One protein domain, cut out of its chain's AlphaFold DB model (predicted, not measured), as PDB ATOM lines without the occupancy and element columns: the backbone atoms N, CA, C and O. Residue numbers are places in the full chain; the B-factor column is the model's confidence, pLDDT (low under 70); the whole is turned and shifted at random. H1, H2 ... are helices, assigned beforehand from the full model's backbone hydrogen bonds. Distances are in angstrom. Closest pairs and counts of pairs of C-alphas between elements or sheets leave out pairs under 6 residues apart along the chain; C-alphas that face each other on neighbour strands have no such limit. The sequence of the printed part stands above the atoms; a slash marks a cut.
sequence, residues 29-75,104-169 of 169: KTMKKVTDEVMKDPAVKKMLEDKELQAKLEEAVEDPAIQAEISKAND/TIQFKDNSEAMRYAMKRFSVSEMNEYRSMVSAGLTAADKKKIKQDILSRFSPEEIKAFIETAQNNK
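What this domain is: This is residues 29 to 75 and 104 to 169 of the 169 residues of an uncharacterized protein of Aneurinibacillus aneurinilyticus ATCC 12856 (UniProt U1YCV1). Helices H1, H2, H3 and H4 follow one another round a U, with H1 and H4 as its two arms and H2 and H3 as its base. H5 and H8 lie side by side between the arms, running opposite ways, and H6 and H7, also running opposite ways, lie over one face of the U; three pairs of helices touch, H1 with H5, H5 with H8 and H4 with H8. The printed part has 113 residues with eight named helices, H1 to H8 in order, and no named strand; its class is all helix. It is compact, with a radius of gyration of the C-alphas of 13.8 A, and its rounded outline spans 38 by 32 by 26 A.

Where its parts are: Find C-alpha 139 at (144.175, 203.818, 189.571); from there H7, residues 139 to 152, the longest helix, runs 20.4 A to C-alpha 152 at (152.741, 208.694, 207.386). Before it, look for H6 at residues 123 to 135, 18.2 A long, and H5 at residues 110 to 118. After it comes H8, residues 155 to 167, 18.3 A long, ending at C-alpha 167 at (151.374, 229.128, 196.833). The printed part begins with H1, residues 29 to 40, 16.6 A; H2 holds residues 42 to 49, H3 residues 51 to 61, and H4 residues 64 to 75, 16.7 A.

How they stand to each other: Start at H7: H6 is close but not clearly touching, at a shallow tilt of 28 degrees, opposite ways, with Met 132 and Asp 141 their closest C-alphas at 7.0 A. H7 and H8 are close but not clearly touching, with the closest C-alphas, Ile 149 and Ile 158, 8.0 A apart. H8 touches H5 with residues 161 to 165 alone, at a shallow tilt of 31 degrees, opposite ways; the closest C-alphas are those of Ala 113 and Phe 161, 6.2 A. H8 touches H4 with residues 155 to 159 alone, about perpendicular at 73 degrees, closest at the C-alphas of Ile 70 and Pro 155, 5.0 A. H5 touches H1 at a steep tilt of 58 degrees, opposite ways, closest at the C-alphas of Thr 35 and Arg 115, 6.6 A. H2 and H3 touch no helix; their closest C-alphas are those of Met 47 and Leu 53, 6.9 A. H1 and H4 are apart. In the backbone, every O i to N i+4 pair is within hydrogen-bond range in H2 to H8, and 7 of 8 are in H1.

The domain as a whole: The C-alphas farthest apart, of Pro 42 and Asp 75, stand 40.5 A from each other. Residues 76 to 103 are not printed, and C-alphas 75 and 104 are 13.9 A apart across the cut. The links that are printed whole are tight. The mean pLDDT of the printed part is 73.9; look for values under 70 at 39 residues, among them residues 29 to 35 and 52 to 61.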
ATOM      1  N   LYS A  29     171.954 219.128 208.055       54.00
ATOM      2  CA  LYS A  29     173.045 219.571 207.157       54.00
ATOM      3  C   LYS A  29     173.238 218.685 205.924       54.00
ATOM      4  O   LYS A  29     173.584 219.209 204.862       54.00
ATOM      5  N   THR A  30     173.055 217.373 206.038       54.97
ATOM      6  CA  THR A  30     173.201 216.443 204.905       54.97
ATOM      7  C   THR A  30     171.958 216.455 204.019       54.97
ATOM      8  O   THR A  30     172.087 216.544 202.801       54.97
ATOM      9  N   MET A  31     170.768 216.533 204.616       51.91
ATOM     10  CA  MET A  31     169.489 216.779 203.951       51.91
ATOM     11  C   MET A  31     169.518 218.096 203.191       51.91
ATOM     12  O   MET A  31     169.025 218.166 202.071       51.91
ATOM     13  N   LYS A  32     170.133 219.144 203.763       58.12
ATOM     14  CA  LYS A  32     170.231 220.429 203.074       58.12
ATOM     15  C   LYS A  32     170.934 220.285 201.728       58.12
ATOM     16  O   LYS A  32     170.394 220.744 200.728       58.12
ATOM     17  N   LYS A  33     172.077 219.594 201.700       60.28
ATOM     18  CA  LYS A  33     172.835 219.336 200.468       60.28
ATOM     19  C   LYS A  33     172.089 218.417 199.508       60.28
ATOM     20  O   LYS A  33     171.981 218.774 198.347       60.28
ATOM     21  N   VAL A  34     171.528 217.308 199.993       65.31
ATOM     22  CA  VAL A  34     170.787 216.359 199.146       65.31
ATOM     23  C   VAL A  34     169.563 217.025 198.524       65.31
ATOM     24  O   VAL A  34     169.375 216.933 197.322       65.31
ATOM     25  N   THR A  35     168.763 217.767 199.293       59.81
ATOM     26  CA  THR A  35     167.628 218.513 198.736       59.81
ATOM     27  C   THR A  35     168.087 219.617 197.790       59.81
ATOM     28  O   THR A  35     167.503 219.756 196.725       59.81
ATOM     29  N   ASP A  36     169.119 220.394 198.145       70.00
ATOM     30  CA  ASP A  36     169.612 221.475 197.280       70.00
ATOM     31  C   ASP A  36     170.160 220.907 195.954       70.00
ATOM     32  O   ASP A  36     170.041 221.551 194.920       70.00
ATOM     33  N   GLU A  37     170.754 219.713 195.962       67.25
ATOM     34  CA  GLU A  37     171.291 219.028 194.781       67.25
ATOM     35  C   GLU A  37     170.184 218.368 193.946       67.25
ATOM     36  O   GLU A  37     170.153 218.544 192.732       67.25
ATOM     37  N   VAL A  38     169.204 217.731 194.594       68.25
ATOM     38  CA  VAL A  38     168.004 217.177 193.942       68.25
ATOM     39  C   VAL A  38     167.150 218.285 193.314       68.25
ATOM     40  O   VAL A  38     166.690 218.123 192.195       68.25
ATOM     41  N   MET A  39     166.975 219.438 193.967       65.88
ATOM     42  CA  MET A  39     166.244 220.587 193.399       65.88
ATOM     43  C   MET A  39     166.995 221.269 192.248       65.88
ATOM     44  O   MET A  39     166.381 221.896 191.385       65.88
ATOM     45  N   LYS A  40     168.329 221.169 192.232       72.25
ATOM     46  CA  LYS A  40     169.165 221.662 191.128       72.25
ATOM     47  C   LYS A  40     169.219 220.696 189.953       72.25
ATOM     48  O   LYS A  40     169.636 221.118 188.874       72.25
ATOM     49  N   ASP A  41     168.820 219.439 190.141       71.88
ATOM     50  CA  ASP A  41     168.749 218.475 189.053       71.88
ATOM     51  C   ASP A  41     167.743 218.988 188.002       71.88
ATOM     52  O   ASP A  41     166.557 219.172 188.304       71.88
ATOM     53  N   PRO A  42     168.185 219.236 186.756       68.06
ATOM     54  CA  PRO A  42     167.318 219.749 185.704       68.06
ATOM     55  C   PRO A  42     166.142 218.814 185.401       68.06
ATOM     56  O   PRO A  42     165.103 219.286 184.945       68.06
ATOM     57  N   ALA A  43     166.264 217.511 185.666       62.34
ATOM     58  CA  ALA A  43     165.169 216.563 185.510       62.34
ATOM     59  C   ALA A  43     164.093 216.744 186.591       62.34
ATOM     60  O   ALA A  43     162.908 216.624 186.292       62.34
ATOM     61  N   VAL A  44     164.483 217.064 187.827       64.75
ATOM     62  CA  VAL A  44     163.546 217.350 188.926       64.75
ATOM     63  C   VAL A  44     162.895 218.708 188.724       64.75
ATOM     64  O   VAL A  44     161.681 218.822 188.845       64.75
ATOM     65  N   LYS A  45     163.672 219.719 188.323       66.69
ATOM     66  CA  LYS A  45     163.136 221.038 187.985       66.69
ATOM     67  C   LYS A  45     162.124 220.957 186.841       66.69
ATOM     68  O   LYS A  45     161.026 221.484 186.969       66.69
ATOM     69  N   LYS A  46     162.440 220.206 185.780       66.88
ATOM     70  CA  LYS A  46     161.482 219.930 184.702       66.88
ATOM     71  C   LYS A  46     160.229 219.225 185.197       66.88
ATOM     72  O   LYS A  46     159.164 219.581 184.736       66.88
ATOM     73  N   MET A  47     160.338 218.270 186.120       63.62
ATOM     74  CA  MET A  47     159.169 217.579 186.680       63.62
ATOM     75  C   MET A  47     158.309 218.479 187.569       63.62
ATOM     76  O   MET A  47     157.092 218.344 187.567       63.62
ATOM     77  N   LEU A  48     158.926 219.399 188.313       67.19
ATOM     78  CA  LEU A  48     158.207 220.399 189.106       67.19
ATOM     79  C   LEU A  48     157.516 221.438 188.218       67.19
ATOM     80  O   LEU A  48     156.438 221.905 188.562       67.19
ATOM     81  N   GLU A  49     158.121 221.792 187.084       71.31
ATOM     82  CA  GLU A  49     157.595 222.761 186.111       71.31
ATOM     83  C   GLU A  49     156.694 222.116 185.039       71.31
ATOM     84  O   GLU A  49     156.114 222.819 184.207       71.31
ATOM     85  N   ASP A  50     156.564 220.788 185.036       72.94
ATOM     86  CA  ASP A  50     155.766 220.058 184.058       72.94
ATOM     87  C   ASP A  50     154.273 220.290 184.322       72.94
ATOM     88  O   ASP A  50     153.705 219.822 185.313       72.94
ATOM     89  N   LYS A  51     153.623 221.013 183.406       71.19
ATOM     90  CA  LYS A  51     152.195 221.342 183.492       71.19
ATOM     91  C   LYS A  51     151.294 220.108 183.509       71.19
ATOM     92  O   LYS A  51     150.234 220.155 184.126       71.19
ATOM     93  N   GLU A  52     151.686 219.024 182.842       67.94
ATOM     94  CA  GLU A  52     150.915 217.781 182.830       67.94
ATOM     95  C   GLU A  52     151.009 217.076 184.187       67.94
ATOM     96  O   GLU A  52     150.004 216.596 184.712       67.94
ATOM     97  N   LEU A  53     152.198 217.065 184.796       64.81
ATOM     98  CA  LEU A  53     152.381 216.506 186.136       64.81
ATOM     99  C   LEU A  53     151.689 217.343 187.207       64.81
ATOM    100  O   LEU A  53     151.058 216.771 188.093       64.81
ATOM    101  N   GLN A  54     151.745 218.673 187.105       65.25
ATOM    102  CA  GLN A  54     151.005 219.562 188.001       65.25
ATOM    103  C   GLN A  54     149.497 219.318 187.909       65.25
ATOM    104  O   GLN A  54     148.857 219.167 188.944       65.25
ATOM    105  N   ALA A  55     148.942 219.194 186.699       67.38
ATOM    106  CA  ALA A  55     147.520 218.914 186.510       67.38
ATOM    107  C   ALA A  55     147.111 217.549 187.091       67.38
ATOM    108  O   ALA A  55     146.077 217.440 187.744       67.38
ATOM    109  N   LYS A  56     147.942 216.513 186.919       65.38
ATOM    110  CA  LYS A  56     147.697 215.179 187.499       65.38
ATOM    111  C   LYS A  56     147.824 215.162 189.024       65.38
ATOM    112  O   LYS A  56     147.122 214.392 189.679       65.38
ATOM    113  N   LEU A  57     148.710 215.982 189.593       63.91
ATOM    114  CA  LEU A  57     148.799 216.185 191.041       63.91
ATOM    115  C   LEU A  57     147.572 216.935 191.569       63.91
ATOM    116  O   LEU A  57     147.031 216.543 192.595       63.91
ATOM    117  N   GLU A  58     147.131 217.978 190.868       66.06
ATOM    118  CA  GLU A  58     145.954 218.780 191.221       66.06
ATOM    119  C   GLU A  58     144.684 217.909 191.198       66.06
ATOM    120  O   GLU A  58     143.965 217.860 192.191       66.06
ATOM    121  N   GLU A  59     144.505 217.072 190.169       69.00
ATOM    122  CA  GLU A  59     143.442 216.053 190.105       69.00
ATOM    123  C   GLU A  59     143.504 215.056 191.281       69.00
ATOM    124  O   GLU A  59     142.481 214.664 191.840       69.00
ATOM    125  N   ALA A  60     144.708 214.629 191.680       63.97
ATOM    126  CA  ALA A  60     144.880 213.703 192.800       63.97
ATOM    127  C   ALA A  60     144.574 214.356 194.160       63.97
ATOM    128  O   ALA A  60     144.096 213.678 195.070       63.97
ATOM    129  N   VAL A  61     144.833 215.658 194.298       66.44
ATOM    130  CA  VAL A  61     144.496 216.461 195.484       66.44
ATOM    131  C   VAL A  61     142.989 216.717 195.573       66.44
ATOM    132  O   VAL A  61     142.433 216.715 196.672       66.44
ATOM    133  N   GLU A  62     142.316 216.869 194.435       71.19
ATOM    134  CA  GLU A  62     140.860 217.017 194.359       71.19
ATOM    135  C   GLU A  62     140.092 215.719 194.664       71.19
ATOM    136  O   GLU A  62     138.864 215.746 194.780       71.19
ATOM    137  N   ASP A  63     140.776 214.590 194.874       75.12
ATOM    138  CA  ASP A  63     140.137 213.324 195.225       75.12
ATOM    139  C   ASP A  63     139.271 213.465 196.503       75.12
ATOM    140  O   ASP A  63     139.768 213.853 197.570       75.12
ATOM    141  N   PRO A  64     137.978 213.088 196.446       73.56
ATOM    142  CA  PRO A  64     137.015 213.336 197.519       73.56
ATOM    143  C   PRO A  64     137.378 212.657 198.842       73.56
ATOM    144  O   PRO A  64     136.993 213.140 199.903       73.56
ATOM    145  N   ALA A  65     138.132 211.557 198.824       68.94
ATOM    146  CA  ALA A  65     138.560 210.896 200.050       68.94
ATOM    147  C   ALA A  65     139.827 211.526 200.659       68.94
ATOM    148  O   ALA A  65     140.024 211.387 201.861       68.94
ATOM    149  N   ILE A  66     140.652 212.244 199.885       69.81
ATOM    150  CA  ILE A  66     141.695 213.114 200.463       69.81
ATOM    151  C   ILE A  66     141.044 214.370 201.046       69.81
ATOM    152  O   ILE A  66     141.298 214.717 202.198       69.81
ATOM    153  N   GLN A  67     140.120 214.989 200.305       73.62
ATOM    154  CA  GLN A  67     139.374 216.152 200.790       73.62
ATOM    155  C   GLN A  67     138.560 215.855 202.059       73.62
ATOM    156  O   GLN A  67     138.512 216.685 202.968       73.62
ATOM    157  N   ALA A  68     137.955 214.667 202.164       76.94
ATOM    158  CA  ALA A  68     137.220 214.252 203.358       76.94
ATOM    159  C   ALA A  68     138.123 214.129 204.595       76.94
ATOM    160  O   ALA A  68     137.717 214.527 205.685       76.94
ATOM    161  N   GLU A  69     139.345 213.611 204.446       69.25
ATOM    162  CA  GLU A  69     140.306 213.513 205.553       69.25
ATOM    163  C   GLU A  69     140.846 214.893 205.961       69.25
ATOM    164  O   GLU A  69     140.925 215.198 207.151       69.25
ATOM    165  N   ILE A  70     141.117 215.775 204.995       69.62
ATOM    166  CA  ILE A  70     141.528 217.164 205.264       69.62
ATOM    167  C   ILE A  70     140.409 217.946 205.971       69.62
ATOM    168  O   ILE A  70     140.666 218.693 206.918       69.62
ATOM    169  N   SER A  71     139.155 217.755 205.552       73.00
ATOM    170  CA  SER A  71     137.997 218.433 206.150       73.00
ATOM    171  C   SER A  71     137.772 217.998 207.601       73.00
ATOM    172  O   SER A  71     137.577 218.850 208.464       73.00
ATOM    173  N   LYS A  72     137.916 216.698 207.902       68.12
ATOM    174  CA  LYS A  72     137.850 216.175 209.281       68.12
ATOM    175  C   LYS A  72     138.909 216.787 210.204       68.12
ATOM    176  O   LYS A  72     138.647 217.000 211.387       68.12
ATOM    177  N   ALA A  73     140.098 217.093 209.684       58.66
ATOM    178  CA  ALA A  73     141.144 217.757 210.463       58.66
ATOM    179  C   ALA A  73     140.867 219.250 210.716       58.66
ATOM    180  O   ALA A  73     141.230 219.771 211.777       58.66
ATOM    181  N   ASN A  74     140.187 219.934 209.789       55.47
ATOM    182  CA  ASN A  74     139.833 221.351 209.921       55.47
ATOM    183  C   ASN A  74     138.837 221.609 211.068       55.47
ATOM    184  O   ASN A  74     139.021 222.577 211.808       55.47
ATOM    185  N   ASP A  75     137.858 220.726 211.295       52.00
ATOM    186  CA  ASP A  75     136.901 220.865 212.411       52.00
ATOM    187  C   ASP A  75     137.576 220.812 213.792       52.00
ATOM    188  O   ASP A  75     137.105 221.411 214.757       52.00
ATOM    189  N   THR A 104     150.883 223.577 213.956       59.66
ATOM    190  CA  THR A 104     150.402 224.037 212.663       59.66
ATOM    191  C   THR A 104     151.603 224.042 211.732       59.66
ATOM    192  O   THR A 104     152.402 224.976 211.735       59.66
ATOM    193  N   ILE A 105     151.796 222.941 211.014       77.38
ATOM    194  CA  ILE A 105     152.891 222.820 210.065       77.38
ATOM    195  C   ILE A 105     152.527 223.687 208.870       77.38
ATOM    196  O   ILE A 105     151.463 223.531 208.287       77.38
ATOM    197  N   GLN A 106     153.396 224.639 208.557       82.19
ATOM    198  CA  GLN A 106     153.342 225.451 207.350       82.19
ATOM    199  C   GLN A 106     154.749 225.450 206.773       82.19
ATOM    200  O   GLN A 106     155.715 225.661 207.510       82.19
ATOM    201  N   PHE A 107     154.869 225.192 205.477       84.31
ATOM    202  CA  PHE A 107     156.153 225.245 204.792       84.31
ATOM    203  C   PHE A 107     156.284 226.602 204.104       84.31
ATOM    204  O   PHE A 107     155.324 227.120 203.535       84.31
ATOM    205  N   LYS A 108     157.474 227.197 204.160       83.31
ATOM    206  CA  LYS A 108     157.761 228.475 203.498       83.31
ATOM    207  C   LYS A 108     157.811 228.319 201.986       83.31
ATOM    208  O   LYS A 108     157.411 229.222 201.261       83.31
ATOM    209  N   ASP A 109     158.328 227.184 201.525       80.75
ATOM    210  CA  ASP A 109     158.533 226.887 200.115       80.75
ATOM    211  C   ASP A 109     158.489 225.374 199.837       80.75
ATOM    212  O   ASP A 109     158.538 224.534 200.744       80.75
ATOM    213  N   ASN A 110     158.431 225.023 198.548       79.56
ATOM    214  CA  ASN A 110     158.440 223.633 198.087       79.56
ATOM    215  C   ASN A 110     159.688 222.847 198.536       79.56
ATOM    216  O   ASN A 110     159.630 221.624 198.647       79.56
ATOM    217  N   SER A 111     160.817 223.508 198.809       80.06
ATOM    218  CA  SER A 111     162.046 222.846 199.273       80.06
ATOM    219  C   SER A 111     161.951 222.435 200.738       80.06
ATOM    220  O   SER A 111     162.420 221.356 201.104       80.06
ATOM    221  N   GLU A 112     161.332 223.262 201.580       80.94
ATOM    222  CA  GLU A 112     161.049 222.935 202.977       80.94
ATOM    223  C   GLU A 112     160.029 221.797 203.083       80.94
ATOM    224  O   GLU A 112     160.273 220.825 203.804       80.94
ATOM    225  N   ALA A 113     158.957 221.855 202.288       84.06
ATOM    226  CA  ALA A 113     157.997 220.763 202.169       84.06
ATOM    227  C   ALA A 113     158.691 219.467 201.711       84.06
ATOM    228  O   ALA A 113     158.593 218.430 202.368       84.06
ATOM    229  N   MET A 114     159.490 219.523 200.640       80.69
ATOM    230  CA  MET A 114     160.224 218.360 200.136       80.69
ATOM    231  C   MET A 114     161.143 217.759 201.205       80.69
ATOM    232  O   MET A 114     161.126 216.550 201.420       80.69
ATOM    233  N   ARG A 115     161.894 218.581 201.951       82.25
ATOM    234  CA  ARG A 115     162.705 218.099 203.085       82.25
ATOM    235  C   ARG A 115     161.870 217.368 204.118       82.25
ATOM    236  O   ARG A 115     162.300 216.335 204.626       82.25
ATOM    237  N   TYR A 116     160.699 217.906 204.435       86.06
ATOM    238  CA  TYR A 116     159.789 217.301 205.392       86.06
ATOM    239  C   TYR A 116     159.279 215.935 204.921       86.06
ATOM    240  O   TYR A 116     159.265 214.980 205.702       86.06
ATOM    241  N   ALA A 117     158.933 215.817 203.637       84.81
ATOM    242  CA  ALA A 117     158.528 214.556 203.023       84.81
ATOM    243  C   ALA A 117     159.672 213.531 203.024       84.81
ATOM    244  O   ALA A 117     159.485 212.393 203.453       84.81
ATOM    245  N   MET A 118     160.882 213.949 202.646       82.31
ATOM    246  CA  MET A 118     162.070 213.092 202.617       82.31
ATOM    247  C   MET A 118     162.492 212.576 204.012       82.31
ATOM    248  O   MET A 118     163.212 211.588 204.107       82.31
ATOM    249  N   LYS A 119     162.069 213.213 205.116       87.06
ATOM    250  CA  LYS A 119     162.291 212.682 206.481       87.06
ATOM    251  C   LYS A 119     161.414 211.457 206.783       87.06
ATOM    252  O   LYS A 119     161.744 210.678 207.673       87.06
ATOM    253  N   ARG A 120     160.298 211.295 206.064       86.06
ATOM    254  CA  ARG A 120     159.308 210.214 206.241       86.06
ATOM    255  C   ARG A 120     159.323 209.187 205.116       86.06
ATOM    256  O   ARG A 120     158.865 208.066 205.326       86.06
ATOM    257  N   PHE A 121     159.841 209.555 203.949       84.62
ATOM    258  CA  PHE A 121     160.028 208.665 202.811       84.62
ATOM    259  C   PHE A 121     161.505 208.431 202.537       84.62
ATOM    260  O   PHE A 121     162.314 209.356 202.514       84.62
ATOM    261  N   SER A 122     161.852 207.181 202.271       83.56
ATOM    262  CA  SER A 122     163.171 206.820 201.773       83.56
ATOM    263  C   SER A 122     163.383 207.327 200.343       83.56
ATOM    264  O   SER A 122     162.447 207.501 199.560       83.56
ATOM    265  N   VAL A 123     164.652 207.513 199.972       76.75
ATOM    266  CA  VAL A 123     165.050 207.907 198.608       76.75
ATOM    267  C   VAL A 123     164.563 206.900 197.562       76.75
ATOM    268  O   VAL A 123     164.151 207.294 196.474       76.75
ATOM    269  N   SER A 124     164.547 205.609 197.899       81.06
ATOM    270  CA  SER A 124     164.002 204.553 197.044       81.06
ATOM    271  C   SER A 124     162.498 204.693 196.812       81.06
ATOM    272  O   SER A 124     162.072 204.595 195.667       81.06
ATOM    273  N   GLU A 125     161.709 204.976 197.855       83.38
ATOM    274  CA  GLU A 125     160.252 205.160 197.731       83.38
ATOM    275  C   GLU A 125     159.924 206.384 196.867       83.38
ATOM    276  O   GLU A 125     159.085 206.317 195.977       83.38
ATOM    277  N   MET A 126     160.643 207.494 197.052       79.81
ATOM    278  CA  MET A 126     160.443 208.682 196.213       79.81
ATOM    279  C   MET A 126     160.817 208.437 194.749       79.81
ATOM    280  O   MET A 126     160.125 208.919 193.855       79.81
ATOM    281  N   ASN A 127     161.881 207.672 194.491       79.31
ATOM    282  CA  ASN A 127     162.242 207.273 193.131       79.31
ATOM    283  C   ASN A 127     161.184 206.348 192.510       79.31
ATOM    284  O   ASN A 127     160.882 206.480 191.325       79.31
ATOM    285  N   GLU A 128     160.590 205.456 193.302       84.31
ATOM    286  CA  GLU A 128     159.481 204.605 192.872       84.31
ATOM    287  C   GLU A 128     158.256 205.451 192.498       84.31
ATOM    288  O   GLU A 128     157.761 205.341 191.375       84.31
ATOM    289  N   TYR A 129     157.826 206.375 193.361       81.44
ATOM    290  CA  TYR A 129     156.698 207.259 193.059       81.44
ATOM    291  C   TYR A 129     156.974 208.146 191.846       81.44
ATOM    292  O   TYR A 129     156.115 208.292 190.982       81.44
ATOM    293  N   ARG A 130     158.196 208.673 191.717       76.81
ATOM    294  CA  ARG A 130     158.628 209.416 190.528       76.81
ATOM    295  C   ARG A 130     158.483 208.573 189.262       76.81
ATOM    296  O   ARG A 130     158.010 209.086 188.251       76.81
ATOM    297  N   SER A 131     158.864 207.297 189.312       77.88
ATOM    298  CA  SER A 131     158.738 206.401 188.162       77.88
ATOM    299  C   SER A 131     157.274 206.159 187.784       77.88
ATOM    300  O   SER A 131     156.938 206.285 186.608       77.88
ATOM    301  N   MET A 132     156.387 205.947 188.766       77.50
ATOM    302  CA  MET A 132     154.940 205.797 188.548       77.50
ATOM    303  C   MET A 132     154.337 207.061 187.933       77.50
ATOM    304  O   MET A 132     153.585 206.993 186.966       77.50
ATOM    305  N   VAL A 133     154.715 208.228 188.456       73.75
ATOM    306  CA  VAL A 133     154.283 209.532 187.941       73.75
ATOM    307  C   VAL A 133     154.731 209.724 186.495       73.75
ATOM    308  O   VAL A 133     153.916 210.090 185.651       73.75
ATOM    309  N   SER A 134     155.988 209.402 186.183       70.38
ATOM    310  CA  SER A 134     156.524 209.517 184.822       70.38
ATOM    311  C   SER A 134     155.945 208.498 183.834       70.38
ATOM    312  O   SER A 134     155.806 208.808 182.656       70.38
ATOM    313  N   ALA A 135     155.588 207.300 184.304       75.75
ATOM    314  CA  ALA A 135     154.982 206.246 183.490       75.75
ATOM    315  C   ALA A 135     153.467 206.445 183.287       75.75
ATOM    316  O   ALA A 135     152.873 205.797 182.428       75.75
ATOM    317  N   GLY A 136     152.858 207.358 184.052       66.00
ATOM    318  CA  GLY A 136     151.422 207.595 184.103       66.00
ATOM    319  C   GLY A 136     150.774 206.858 185.276       66.00
ATOM    320  O   GLY A 136     150.751 205.632 185.316       66.00
ATOM    321  N   LEU A 137     150.211 207.619 186.223       73.62
ATOM    322  CA  LEU A 137     149.556 207.076 187.419       73.62
ATOM    323  C   LEU A 137     148.330 206.233 187.055       73.62
ATOM    324  O   LEU A 137     147.305 206.772 186.627       73.62
ATOM    325  N   THR A 138     148.393 204.926 187.304       80.88
ATOM    326  CA  THR A 138     147.207 204.069 187.234       80.88
ATOM    327  C   THR A 138     146.317 204.271 188.465       80.88
ATOM    328  O   THR A 138     146.731 204.823 189.487       80.88
ATOM    329  N   ALA A 139     145.071 203.789 188.411       77.38
ATOM    330  CA  ALA A 139     144.175 203.818 189.571       77.38
ATOM    331  C   ALA A 139     144.740 203.036 190.776       77.38
ATOM    332  O   ALA A 139     144.508 203.411 191.927       77.38
ATOM    333  N   ALA A 140     145.504 201.968 190.516       76.94
ATOM    334  CA  ALA A 140     146.181 201.201 191.555       76.94
ATOM    335  C   ALA A 140     147.318 202.012 192.197       76.94
ATOM    336  O   ALA A 140     147.408 202.060 193.426       76.94
ATOM    337  N   ASP A 141     148.113 202.716 191.387       79.19
ATOM    338  CA  ASP A 141     149.213 203.560 191.873       79.19
ATOM    339  C   ASP A 141     148.688 204.735 192.698       79.19
ATOM    340  O   ASP A 141     149.168 204.974 193.806       79.19
ATOM    341  N   LYS A 142     147.626 205.405 192.220       75.19
ATOM    342  CA  LYS A 142     146.914 206.461 192.961       75.19
ATOM    343  C   LYS A 142     146.501 205.974 194.352       75.19
ATOM    344  O   LYS A 142     146.735 206.657 195.347       75.19
ATOM    345  N   LYS A 143     145.923 204.770 194.440       77.94
ATOM    346  CA  LYS A 143     145.487 204.183 195.714       77.94
ATOM    347  C   LYS A 143     146.664 203.860 196.636       77.94
ATOM    348  O   LYS A 143     146.571 204.155 197.826       77.94
ATOM    349  N   LYS A 144     147.745 203.284 196.104       81.06
ATOM    350  CA  LYS A 144     148.956 202.956 196.871       81.06
ATOM    351  C   LYS A 144     149.592 204.220 197.451       81.06
ATOM    352  O   LYS A 144     149.741 204.319 198.663       81.06
ATOM    353  N   ILE A 145     149.861 205.212 196.604       80.50
ATOM    354  CA  ILE A 145     150.446 206.498 197.006       80.50
ATOM    355  C   ILE A 145     149.578 207.164 198.079       80.50
ATOM    356  O   ILE A 145     150.082 207.615 199.103       80.50
ATOM    357  N   LYS A 146     148.256 207.161 197.893       79.44
ATOM    358  CA  LYS A 146     147.311 207.712 198.867       79.44
ATOM    359  C   LYS A 146     147.359 206.996 200.216       79.44
ATOM    360  O   LYS A 146     147.356 207.661 201.247       79.44
ATOM    361  N   GLN A 147     147.404 205.665 200.229       81.75
ATOM    362  CA  GLN A 147     147.527 204.894 201.469       81.75
ATOM    363  C   GLN A 147     148.853 205.176 202.177       81.75
ATOM    364  O   GLN A 147     148.862 205.414 203.383       81.75
ATOM    365  N   ASP A 148     149.952 205.212 201.425       84.69
ATOM    366  CA  ASP A 148     151.277 205.480 201.971       84.69
ATOM    367  C   ASP A 148     151.345 206.883 202.594       84.69
ATOM    368  O   ASP A 148     151.825 207.030 203.720       84.69
ATOM    369  N   ILE A 149     150.784 207.897 201.928       82.94
ATOM    370  CA  ILE A 149     150.706 209.268 202.451       82.94
ATOM    371  C   ILE A 149     149.837 209.321 203.715       82.94
ATOM    372  O   ILE A 149     150.307 209.780 204.754       82.94
ATOM    373  N   LEU A 150     148.607 208.802 203.680       81.19
ATOM    374  CA  LEU A 150     147.700 208.842 204.839       81.19
ATOM    375  C   LEU A 150     148.232 208.052 206.047       81.19
ATOM    376  O   LEU A 150     147.858 208.332 207.181       81.19
ATOM    377  N   SER A 151     149.112 207.072 205.824       86.56
ATOM    378  CA  SER A 151     149.741 206.305 206.906       86.56
ATOM    379  C   SER A 151     150.892 207.040 207.601       86.56
ATOM    380  O   SER A 151     151.239 206.705 208.735       86.56
ATOM    381  N   ARG A 152     151.507 208.025 206.931       84.50
ATOM    382  CA  ARG A 152     152.741 208.694 207.386       84.50
ATOM    383  C   ARG A 152     152.557 210.164 207.732       84.50
ATOM    384  O   ARG A 152     153.398 210.720 208.441       84.50
ATOM    385  N   PHE A 153     151.495 210.775 207.224       84.56
ATOM    386  CA  PHE A 153     151.194 212.184 207.411       84.56
ATOM    387  C   PHE A 153     149.815 212.343 208.030       84.56
ATOM    388  O   PHE A 153     148.864 211.667 207.637       84.56
ATOM    389  N   SER A 154     149.706 213.262 208.984       84.00
ATOM    390  CA  SER A 154     148.402 213.691 209.473       84.00
ATOM    391  C   SER A 154     147.679 214.501 208.391       84.00
ATOM    392  O   SER A 154     148.325 215.074 207.504       84.00
ATOM    393  N   PRO A 155     146.343 214.610 208.441       78.88
ATOM    394  CA  PRO A 155     145.631 215.383 207.434       78.88
ATOM    395  C   PRO A 155     145.979 216.883 207.479       78.88
ATOM    396  O   PRO A 155     145.947 217.538 206.440       78.88
ATOM    397  N   GLU A 156     146.390 217.430 208.632       81.69
ATOM    398  CA  GLU A 156     146.936 218.792 208.726       81.69
ATOM    399  C   GLU A 156     148.267 218.941 207.978       81.69
ATOM    400  O   GLU A 156     148.484 219.947 207.305       81.69
ATOM    401  N   GLU A 157     149.151 217.944 208.060       82.25
ATOM    402  CA  GLU A 157     150.419 217.949 207.323       82.25
ATOM    403  C   GLU A 157     150.165 217.867 205.815       82.25
ATOM    404  O   GLU A 157     150.745 218.636 205.053       82.25
ATOM    405  N   ILE A 158     149.252 216.987 205.386       82.56
ATOM    406  CA  ILE A 158     148.839 216.857 203.979       82.56
ATOM    407  C   ILE A 158     148.288 218.186 203.457       82.56
ATOM    408  O   ILE A 158     148.657 218.622 202.367       82.56
ATOM    409  N   LYS A 159     147.457 218.866 204.250       80.88
ATOM    410  CA  LYS A 159     146.947 220.196 203.915       80.88
ATOM    411  C   LYS A 159     148.082 221.205 203.715       80.88
ATOM    412  O   LYS A 159     148.094 221.905 202.707       80.88
ATOM    413  N   ALA A 160     149.063 221.231 204.616       83.69
ATOM    414  CA  ALA A 160     150.219 222.119 204.507       83.69
ATOM    415  C   ALA A 160     151.032 221.879 203.225       83.69
ATOM    416  O   ALA A 160     151.496 222.831 202.596       83.69
ATOM    417  N   PHE A 161     151.179 220.618 202.802       83.25
ATOM    418  CA  PHE A 161     151.811 220.274 201.525       83.25
ATOM    419  C   PHE A 161     151.051 220.849 200.329       83.25
ATOM    420  O   PHE A 161     151.669 221.440 199.444       83.25
ATOM    421  N   ILE A 162     149.726 220.699 200.319       80.06
ATOM    422  CA  ILE A 162     148.858 221.196 199.243       80.06
ATOM    423  C   ILE A 162     148.919 222.723 199.161       80.06
ATOM    424  O   ILE A 162     149.179 223.268 198.090       80.06
ATOM    425  N   GLU A 163     148.747 223.411 200.293       80.75
ATOM    426  CA  GLU A 163     148.800 224.876 200.364       80.75
ATOM    427  C   GLU A 163     150.158 225.404 199.878       80.75
ATOM    428  O   GLU A 163     150.227 226.360 199.108       80.75
ATOM    429  N   THR A 164     151.253 224.745 200.263       82.06
ATOM    430  CA  THR A 164     152.603 225.134 199.831       82.06
ATOM    431  C   THR A 164     152.790 224.956 198.327       82.06
ATOM    432  O   THR A 164     153.339 225.845 197.675       82.06
ATOM    433  N   ALA A 165     152.310 223.844 197.761       77.25
ATOM    434  CA  ALA A 165     152.403 223.584 196.329       77.25
ATOM    435  C   ALA A 165     151.605 224.606 195.500       77.25
ATOM    436  O   ALA A 165     152.065 225.032 194.442       77.25
ATOM    437  N   GLN A 166     150.442 225.036 195.996       72.81
ATOM    438  CA  GLN A 166     149.600 226.044 195.345       72.81
ATOM    439  C   GLN A 166     150.180 227.461 195.450       72.81
ATOM    440  O   GLN A 166     150.103 228.222 194.489       72.81
ATOM    441  N   ASN A 167     150.796 227.803 196.585       72.25
ATOM    442  CA  ASN A 167     151.374 229.128 196.833       72.25
ATOM    443  C   ASN A 167     152.728 229.361 196.137       72.25
ATOM    444  O   ASN A 167     153.198 230.495 196.097       72.25
ATOM    445  N   ASN A 168     153.363 228.309 195.608       60.44
ATOM    446  CA  ASN A 168     154.620 228.389 194.852       60.44
ATOM    447  C   ASN A 168     154.415 228.406 193.317       60.44
ATOM    448  O   ASN A 168     155.380 228.158 192.589       60.44
ATOM    449  N   LYS A 169     153.188 228.655 192.827       50.34
ATOM    450  CA  LYS A 169     152.892 228.875 191.395       50.34
ATOM    451  C   LYS A 169     153.348 230.258 190.914       50.34
ATOM    452  O   LYS A 169     153.263 231.227 191.700       50.34
TER     453      LYS A 169